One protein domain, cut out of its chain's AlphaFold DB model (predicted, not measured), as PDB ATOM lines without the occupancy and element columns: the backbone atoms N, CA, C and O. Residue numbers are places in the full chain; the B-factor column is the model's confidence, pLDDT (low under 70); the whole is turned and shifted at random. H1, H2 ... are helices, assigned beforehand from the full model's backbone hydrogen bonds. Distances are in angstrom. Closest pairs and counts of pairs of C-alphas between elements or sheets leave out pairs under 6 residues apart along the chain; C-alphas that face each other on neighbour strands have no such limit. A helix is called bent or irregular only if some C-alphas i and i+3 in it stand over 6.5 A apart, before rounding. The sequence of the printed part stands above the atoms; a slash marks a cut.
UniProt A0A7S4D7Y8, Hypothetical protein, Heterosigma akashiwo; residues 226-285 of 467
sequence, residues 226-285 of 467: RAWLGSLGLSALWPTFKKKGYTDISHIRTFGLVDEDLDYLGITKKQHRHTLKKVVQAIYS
ATOM      1  N   ARG A 226     -30.431 -39.688  34.684       97.38
ATOM      2  CA  ARG A 226     -29.928 -40.817  33.884       97.38
ATOM      3  C   ARG A 226     -29.248 -40.352  32.596       97.38
ATOM      4  O   ARG A 226     -28.156 -40.817  32.295       97.38
ATOM      5  N   ALA A 227     -29.888 -39.452  31.846       95.50
ATOM      6  CA  ALA A 227     -29.311 -38.904  30.618       95.50
ATOM      7  C   ALA A 227     -28.051 -38.078  30.916       95.50
ATOM      8  O   ALA A 227     -27.057 -38.191  30.207       95.50
ATOM      9  N   TRP A 228     -28.071 -37.312  32.011       95.38
ATOM     10  CA  TRP A 228     -26.912 -36.563  32.486       95.38
ATOM     11  C   TRP A 228     -25.730 -37.484  32.827       95.38
ATOM     12  O   TRP A 228     -24.649 -37.302  32.280       95.38
ATOM     13  N   LEU A 229     -25.933 -38.530  33.631       96.69
ATOM     14  CA  LEU A 229     -24.886 -39.511  33.939       96.69
ATOM     15  C   LEU A 229     -24.402 -40.258  32.689       96.69
ATOM     16  O   LEU A 229     -23.210 -40.526  32.562       96.69
ATOM     17  N   GLY A 230     -25.307 -40.558  31.754       96.50
ATOM     18  CA  GLY A 230     -24.967 -41.145  30.458       96.50
ATOM     19  C   GLY A 230     -24.013 -40.267  29.651       96.50
ATOM     20  O   GLY A 230     -23.009 -40.770  29.160       96.50
ATOM     21  N   SER A 231     -24.255 -38.953  29.611       94.62
ATOM     22  CA  SER A 231     -23.373 -37.997  28.923       94.62
ATOM     23  C   SER A 231     -21.973 -37.880  29.540       94.62
ATOM     24  O   SER A 231     -21.060 -37.385  28.892       94.62
ATOM     25  N   LEU A 232     -21.801 -38.346  30.782       95.69
ATOM     26  CA  LEU A 232     -20.520 -38.357  31.491       95.69
ATOM     27  C   LEU A 232     -19.793 -39.704  31.414       95.69
ATOM     28  O   LEU A 232     -18.755 -39.855  32.050       95.69
ATOM     29  N   GLY A 233     -20.357 -40.705  30.730       96.69
ATOM     30  CA  GLY A 233     -19.841 -42.077  30.784       96.69
ATOM     31  C   GLY A 233     -20.029 -42.748  32.154       96.69
ATOM     32  O   GLY A 233     -19.419 -43.771  32.441       96.69
ATOM     33  N   LEU A 234     -20.886 -42.194  33.021       97.69
ATOM     34  CA  LEU A 234     -21.144 -42.670  34.388       97.69
ATOM     35  C   LEU A 234     -22.534 -43.312  34.528       97.69
ATOM     36  O   LEU A 234     -23.119 -43.335  35.614       97.69
ATOM     37  N   SER A 235     -23.080 -43.851  33.436       97.44
ATOM     38  CA  SER A 235     -24.415 -44.469  33.394       97.44
ATOM     39  C   SER A 235     -24.587 -45.601  34.418       97.44
ATOM     40  O   SER A 235     -25.682 -45.774  34.958       97.44
ATOM     41  N   ALA A 236     -23.506 -46.308  34.762       97.69
ATOM     42  CA  ALA A 236     -23.486 -47.364  35.774       97.69
ATOM     43  C   ALA A 236     -23.832 -46.879  37.197       97.69
ATOM     44  O   ALA A 236     -24.278 -47.676  38.018       97.69
ATOM     45  N   LEU A 237     -23.680 -45.583  37.501       97.88
ATOM     46  CA  LEU A 237     -24.034 -45.011  38.810       97.88
ATOM     47  C   LEU A 237     -25.539 -44.735  38.959       97.88
ATOM     48  O   LEU A 237     -26.017 -44.477  40.065       97.88
ATOM     49  N   TRP A 238     -26.311 -44.809  37.869       97.69
ATOM     50  CA  TRP A 238     -27.742 -44.492  37.868       97.69
ATOM     51  C   TRP A 238     -28.581 -45.281  38.894       97.69
ATOM     52  O   TRP A 238     -29.382 -44.650  39.591       97.69
ATOM     53  N   PRO A 239     -28.428 -46.614  39.057       98.25
ATOM     54  CA  PRO A 239     -29.198 -47.365  40.049       98.25
ATOM     55  C   PRO A 239     -28.985 -46.844  41.473       98.25
ATOM     56  O   PRO A 239     -29.929 -46.811  42.263       98.25
ATOM     57  N   THR A 240     -27.775 -46.377  41.782       98.12
ATOM     58  CA  THR A 240     -27.415 -45.841  43.095       98.12
ATOM     59  C   THR A 240     -28.073 -44.488  43.352       98.12
ATOM     60  O   THR A 240     -28.712 -44.315  44.390       98.12
ATOM     61  N   PHE A 241     -28.025 -43.574  42.374       97.62
ATOM     62  CA  PHE A 241     -28.747 -42.296  42.429       97.62
ATOM     63  C   PHE A 241     -30.254 -42.511  42.607       97.62
ATOM     64  O   PHE A 241     -30.870 -41.914  43.490       97.62
ATOM     65  N   LYS A 242     -30.843 -43.427  41.826       97.94
ATOM     66  CA  LYS A 242     -32.272 -43.754  41.908       97.94
ATOM     67  C   LYS A 242     -32.653 -44.351  43.266       97.94
ATOM     68  O   LYS A 242     -33.645 -43.930  43.849       97.94
ATOM     69  N   LYS A 243     -31.861 -45.297  43.789       98.06
ATOM     70  CA  LYS A 243     -32.101 -45.947  45.093       98.06
ATOM     71  C   LYS A 243     -32.058 -44.953  46.257       98.06
ATOM     72  O   LYS A 243     -32.768 -45.141  47.238       98.06
ATOM     73  N   LYS A 244     -31.226 -43.914  46.151       97.81
ATOM     74  CA  LYS A 244     -31.039 -42.882  47.180       97.81
ATOM     75  C   LYS A 244     -31.933 -41.648  46.996       97.81
ATOM     76  O   LYS A 244     -31.834 -40.729  47.795       97.81
ATOM     77  N   GLY A 245     -32.799 -41.627  45.977       97.12
ATOM     78  CA  GLY A 245     -33.756 -40.538  45.739       97.12
ATOM     79  C   GLY A 245     -33.209 -39.335  44.957       97.12
ATOM     80  O   GLY A 245     -33.925 -38.357  44.774       97.12
ATOM     81  N   TYR A 246     -31.984 -39.401  44.427       97.31
ATOM     82  CA  TYR A 246     -31.390 -38.336  43.607       97.31
ATOM     83  C   TYR A 246     -31.840 -38.466  42.143       97.31
ATOM     84  O   TYR A 246     -31.040 -38.684  41.233       97.31
ATOM     85  N   THR A 247     -33.152 -38.397  41.908       97.31
ATOM     86  CA  THR A 247     -33.752 -38.538  40.570       97.31
ATOM     87  C   THR A 247     -34.051 -37.207  39.888       97.31
ATOM     88  O   THR A 247     -34.228 -37.188  38.669       97.31
ATOM     89  N   ASP A 248     -34.107 -36.112  40.647       96.12
ATOM     90  CA  ASP A 248     -34.392 -34.777  40.125       96.12
ATOM     91  C   ASP A 248     -33.102 -34.025  39.778       96.12
ATOM     92  O   ASP A 248     -32.273 -33.718  40.640       96.12
ATOM     93  N   ILE A 249     -32.941 -33.706  38.492       93.81
ATOM     94  CA  ILE A 249     -31.795 -32.938  38.013       93.81
ATOM     95  C   ILE A 249     -31.849 -31.489  38.499       93.81
ATOM     96  O   ILE A 249     -30.805 -30.879  38.697       93.81
ATOM     97  N   SER A 250     -33.045 -30.945  38.726       90.38
ATOM     98  CA  SER A 250     -33.239 -29.576  39.210       90.38
ATOM     99  C   SER A 250     -32.721 -29.442  40.637       90.38
ATOM    100  O   SER A 250     -32.038 -28.469  40.948       90.38
ATOM    101  N   HIS A 251     -32.955 -30.457  41.473       91.00
ATOM    102  CA  HIS A 251     -32.425 -30.537  42.831       91.00
ATOM    103  C   HIS A 251     -30.884 -30.558  42.840       91.00
ATOM    104  O   HIS A 251     -30.256 -29.701  43.461       91.00
ATOM    105  N   ILE A 252     -30.264 -31.440  42.044       94.19
ATOM    106  CA  ILE A 252     -28.795 -31.513  41.894       94.19
ATOM    107  C   ILE A 252     -28.218 -30.191  41.356       94.19
ATOM    108  O   ILE A 252     -27.121 -29.785  41.741       94.19
ATOM    109  N   ARG A 253     -28.970 -29.506  40.485       88.88
ATOM    110  CA  ARG A 253     -28.656 -28.182  39.924       88.88
ATOM    111  C   ARG A 253     -28.985 -26.995  40.817       88.88
ATOM    112  O   ARG A 253     -28.625 -25.891  40.438       88.88
ATOM    113  N   THR A 254     -29.663 -27.181  41.943       85.38
ATOM    114  CA  THR A 254     -29.939 -26.085  42.883       85.38
ATOM    115  C   THR A 254     -29.032 -26.155  44.108       85.38
ATOM    116  O   THR A 254     -28.504 -25.129  44.531       85.38
ATOM    117  N   PHE A 255     -28.820 -27.354  44.655       86.31
ATOM    118  CA  PHE A 255     -28.087 -27.555  45.913       86.31
ATOM    119  C   PHE A 255     -26.648 -28.040  45.724       86.31
ATOM    120  O   PHE A 255     -25.768 -27.716  46.516       86.31
ATOM    121  N   GLY A 256     -26.392 -28.758  44.638       93.31
ATOM    122  CA  GLY A 256     -25.075 -29.231  44.248       93.31
ATOM    123  C   GLY A 256     -24.908 -30.697  44.584       93.31
ATOM    124  O   GLY A 256     -25.873 -31.399  44.868       93.31
ATOM    125  N   LEU A 257     -23.666 -31.157  44.485       95.81
ATOM    126  CA  LEU A 257     -23.235 -32.449  44.999       95.81
ATOM    127  C   LEU A 257     -22.020 -32.169  45.882       95.81
ATOM    128  O   LEU A 257     -20.933 -31.887  45.362       95.81
ATOM    129  N   VAL A 258     -22.227 -32.169  47.200       95.25
ATOM    130  CA  VAL A 258     -21.141 -32.039  48.186       95.25
ATOM    131  C   VAL A 258     -20.488 -33.401  48.447       95.25
ATOM    132  O   VAL A 258     -20.957 -34.425  47.944       95.25
ATOM    133  N   ASP A 259     -19.359 -33.442  49.160       96.25
ATOM    134  CA  ASP A 259     -18.681 -34.723  49.429       96.25
ATOM    135  C   ASP A 259     -19.557 -35.667  50.252       96.25
ATOM    136  O   ASP A 259     -19.593 -36.860  49.960       96.25
ATOM    137  N   GLU A 260     -20.341 -35.122  51.180       97.06
ATOM    138  CA  GLU A 260     -21.265 -35.871  52.029       97.06
ATOM    139  C   GLU A 260     -22.359 -36.568  51.201       97.06
ATOM    140  O   GLU A 260     -22.726 -37.710  51.486       97.06
ATOM    141  N   ASP A 261     -22.837 -35.934  50.122       97.38
ATOM    142  CA  ASP A 261     -23.780 -36.558  49.184       97.38
ATOM    143  C   ASP A 261     -23.121 -37.721  48.436       97.38
ATOM    144  O   ASP A 261     -23.724 -38.778  48.242       97.38
ATOM    145  N   LEU A 262     -21.870 -37.541  48.000       97.81
ATOM    146  CA  LEU A 262     -21.116 -38.558  47.266       97.81
ATOM    147  C   LEU A 262     -20.753 -39.749  48.164       97.81
ATOM    148  O   LEU A 262     -20.774 -40.891  47.694       97.81
ATOM    149  N   ASP A 263     -20.484 -39.499  49.447       97.81
ATOM    150  CA  ASP A 263     -20.330 -40.518  50.487       97.81
ATOM    151  C   ASP A 263     -21.644 -41.275  50.711       97.81
ATOM    152  O   ASP A 263     -21.666 -42.507  50.686       97.81
ATOM    153  N   TYR A 264     -22.765 -40.559  50.832       97.62
ATOM    154  CA  TYR A 264     -24.093 -41.157  50.999       97.62
ATOM    155  C   TYR A 264     -24.533 -42.001  49.790       97.62
ATOM    156  O   TYR A 264     -25.212 -43.030  49.942       97.62
ATOM    157  N   LEU A 265     -24.114 -41.592  48.588       97.56
ATOM    158  CA  LEU A 265     -24.258 -42.334  47.337       97.56
ATOM    159  C   LEU A 265     -23.247 -43.487  47.209       97.56
ATOM    160  O   LEU A 265     -23.342 -44.259  46.262       97.56
ATOM    161  N   GLY A 266     -22.288 -43.644  48.126       97.81
ATOM    162  CA  GLY A 266     -21.289 -44.715  48.083       97.81
ATOM    163  C   GLY A 266     -20.318 -44.611  46.901       97.81
ATOM    164  O   GLY A 266     -19.771 -45.617  46.449       97.81
ATOM    165  N   ILE A 267     -20.108 -43.410  46.358       97.94
ATOM    166  CA  ILE A 267     -19.211 -43.178  45.223       97.94
ATOM    167  C   ILE A 267     -17.813 -42.930  45.784       97.94
ATOM    168  O   ILE A 267     -17.472 -41.800  46.097       97.94
ATOM    169  N   THR A 268     -16.981 -43.959  45.937       97.88
ATOM    170  CA  THR A 268     -15.636 -43.824  46.543       97.88
ATOM    171  C   THR A 268     -14.539 -43.454  45.543       97.88
ATOM    172  O   THR A 268     -13.538 -42.843  45.909       97.88
ATOM    173  N   LYS A 269     -14.722 -43.776  44.255       98.06
ATOM    174  CA  LYS A 269     -13.716 -43.523  43.211       98.06
ATOM    175  C   LYS A 269     -13.474 -42.020  43.018       98.06
ATOM    176  O   LYS A 269     -14.363 -41.299  42.556       98.06
ATOM    177  N   LYS A 270     -12.243 -41.566  43.291       97.19
ATOM    178  CA  LYS A 270     -11.816 -40.152  43.213       97.19
ATOM    179  C   LYS A 270     -12.102 -39.514  41.846       97.19
ATOM    180  O   LYS A 270     -12.600 -38.393  41.791       97.19
ATOM    181  N   GLN A 271     -11.872 -40.252  40.757       97.00
ATOM    182  CA  GLN A 271     -12.157 -39.792  39.390       97.00
ATOM    183  C   GLN A 271     -13.645 -39.466  39.186       97.00
ATOM    184  O   GLN A 271     -13.980 -38.391  38.701       97.00
ATOM    185  N   HIS A 272     -14.553 -40.344  39.630       97.62
ATOM    186  CA  HIS A 272     -15.995 -40.118  39.495       97.62
ATOM    187  C   HIS A 272     -16.451 -38.904  40.311       97.62
ATOM    188  O   HIS A 272     -17.219 -38.085  39.809       97.62
ATOM    189  N   ARG A 273     -15.947 -38.760  41.547       97.69
ATOM    190  CA  ARG A 273     -16.240 -37.593  42.396       97.69
ATOM    191  C   ARG A 273     -15.824 -36.293  41.722       97.69
ATOM    192  O   ARG A 273     -16.603 -35.343  41.685       97.69
ATOM    193  N   HIS A 274     -14.610 -36.267  41.175       95.44
ATOM    194  CA  HIS A 274     -14.073 -35.095  40.501       95.44
ATOM    195  C   HIS A 274     -14.912 -34.715  39.273       95.44
ATOM    196  O   HIS A 274     -15.337 -33.566  39.162       95.44
ATOM    197  N   THR A 275     -15.228 -35.679  38.401       96.38
ATOM    198  CA  THR A 275     -16.055 -35.444  37.207       96.38
ATOM    199  C   THR A 275     -17.443 -34.921  37.573       96.38
ATOM    200  O   THR A 275     -17.885 -33.920  37.008       96.38
ATOM    201  N   LEU A 276     -18.112 -35.539  38.553       96.25
ATOM    202  CA  LEU A 276     -19.440 -35.112  39.001       96.25
ATOM    203  C   LEU A 276     -19.410 -33.678  39.541       96.25
ATOM    204  O   LEU A 276     -20.188 -32.847  39.082       96.25
ATOM    205  N   LYS A 277     -18.473 -33.347  40.435       94.56
ATOM    206  CA  LYS A 277     -18.337 -31.990  40.989       94.56
ATOM    207  C   LYS A 277     -18.036 -30.941  39.921       94.56
ATOM    208  O   LYS A 277     -18.687 -29.899  39.897       94.56
ATOM    209  N   LYS A 278     -17.088 -31.227  39.024       92.00
ATOM    210  CA  LYS A 278     -16.674 -30.312  37.951       92.00
ATOM    211  C   LYS A 278     -17.838 -29.990  37.016       92.00
ATOM    212  O   LYS A 278     -18.082 -28.829  36.703       92.00
ATOM    213  N   VAL A 279     -18.588 -31.010  36.602       90.50
ATOM    214  CA  VAL A 279     -19.726 -30.841  35.689       90.50
ATOM    215  C   VAL A 279     -20.877 -30.127  36.378       90.50
ATOM    216  O   VAL A 279     -21.474 -29.229  35.796       90.50
ATOM    217  N   VAL A 280     -21.178 -30.488  37.624       89.69
ATOM    218  CA  VAL A 280     -22.208 -29.818  38.418       89.69
ATOM    219  C   VAL A 280     -21.878 -28.328  38.543       89.69
ATOM    220  O   VAL A 280     -22.707 -27.500  38.180       89.69
ATOM    221  N   GLN A 281     -20.645 -27.971  38.921       83.50
ATOM    222  CA  GLN A 281     -20.169 -26.579  38.973       83.50
ATOM    223  C   GLN A 281     -20.220 -25.856  37.618       83.50
ATOM    224  O   GLN A 281     -20.531 -24.663  37.572       83.50
ATOM    225  N   ALA A 282     -19.960 -26.563  36.516       76.94
ATOM    226  CA  ALA A 282     -20.108 -26.013  35.171       76.94
ATOM    227  C   ALA A 282     -21.581 -25.728  34.829       76.94
ATOM    228  O   ALA A 282     -21.882 -24.694  34.242       76.94
ATOM    229  N   ILE A 283     -22.513 -26.587  35.260       72.00
ATOM    230  CA  ILE A 283     -23.958 -26.367  35.093       72.00
ATOM    231  C   ILE A 283     -24.445 -25.174  35.940       72.00
ATOM    232  O   ILE A 283     -25.322 -24.437  35.498       72.00
ATOM    233  N   TYR A 284     -23.843 -24.937  37.112       62.12
ATOM    234  CA  TYR A 284     -24.074 -23.733  37.931       62.12
ATOM    235  C   TYR A 284     -23.506 -22.443  37.337       62.12
ATOM    236  O   TYR A 284     -23.804 -21.363  37.846       62.12
ATOM    237  N   SER A 285     -22.705 -22.537  36.275       48.28
ATOM    238  CA  SER A 285     -22.113 -21.393  35.585       48.28
ATOM    239  C   SER A 285     -22.753 -21.180  34.203       48.28
ATOM    240  O   SER A 285     -22.037 -21.234  33.202       48.28
TER     241      SER A 285
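AT A GLANCE: This is residues 226 to 285 of the 467 residues of the protein "Hypothetical protein" of Heterosigma akashiwo (UniProt A0A7S4D7Y8). Five helices are grouped round a common centre in a small compact body, with the longest, H5, along one side and a helical hairpin, H1 and H2, on the side away from it. H4 lies on the other side of the centre from H1, and H3 lies near the last residues of H5. The printed part has 60 residues, with five named helices in the order H1, H2, H3, H4, H5 and no named strand; the class is all helix. The whole is compact, with a radius of gyration of the C-alphas of 10.4 A, and rounded, spanning 26 by 23 by 22 A.

IN THESE COORDINATES: H1, residues 226 to 231, begins at C-alpha 226 at (-29.928, -40.817, 33.884) and is 8.7 A long from first to last C-alpha. H2, residues 235 to 243, is 14.1 A long and irregular: C-alphas 236 and 239 are 7.1 A apart. H3, residues 249 to 255, is 10.3 A long. H4, residues 259 to 264, is 8.6 A long and begins at C-alpha 259 at (-18.681, -34.723, 49.429). H5, residues 270 to 283, is 20.1 A long and ends at C-alpha 283 at (-23.958, -26.367, 35.093).

HOW THE PARTS SIT: H1 and H2 touch and form a hairpin, at a shallow tilt of 24 degrees, opposite ways; their closest C-alphas are those of Leu 229 and Ser 235, 5.0 A apart. H2 is apart from H3, H4 and H5. H1 is apart from H4 and H5, and only just apart from H3, with the closest C-alphas 8.2 A from each other. H3 and H5 only just touch, with 3 pairs of C-alphas within 8 A, and H5 does so with residues 280 to 283 alone. Their closest C-alphas are those of Arg 253 and Val 280, 6.8 A apart, and their lines are about perpendicular, at 89 degrees. H3 and H4 are apart. H4 and H5 are close but not clearly touching: their closest C-alphas, those of Leu 262 and Arg 273, are 7.0 A apart, at a steep tilt of 64 degrees, opposite ways. In H1, H3, H4 and H5 every O i to N i+4 pair is within hydrogen-bond range; in H2, 3 of 5 are.

THE WHOLE: The two C-alphas farthest apart are those of Lys 243 and Ser 285, 28.2 A. The printed part has no cut, and the four links between successive helices are tight. The mean pLDDT of the printed part is 93.5; residues 284 to 285 are under 70.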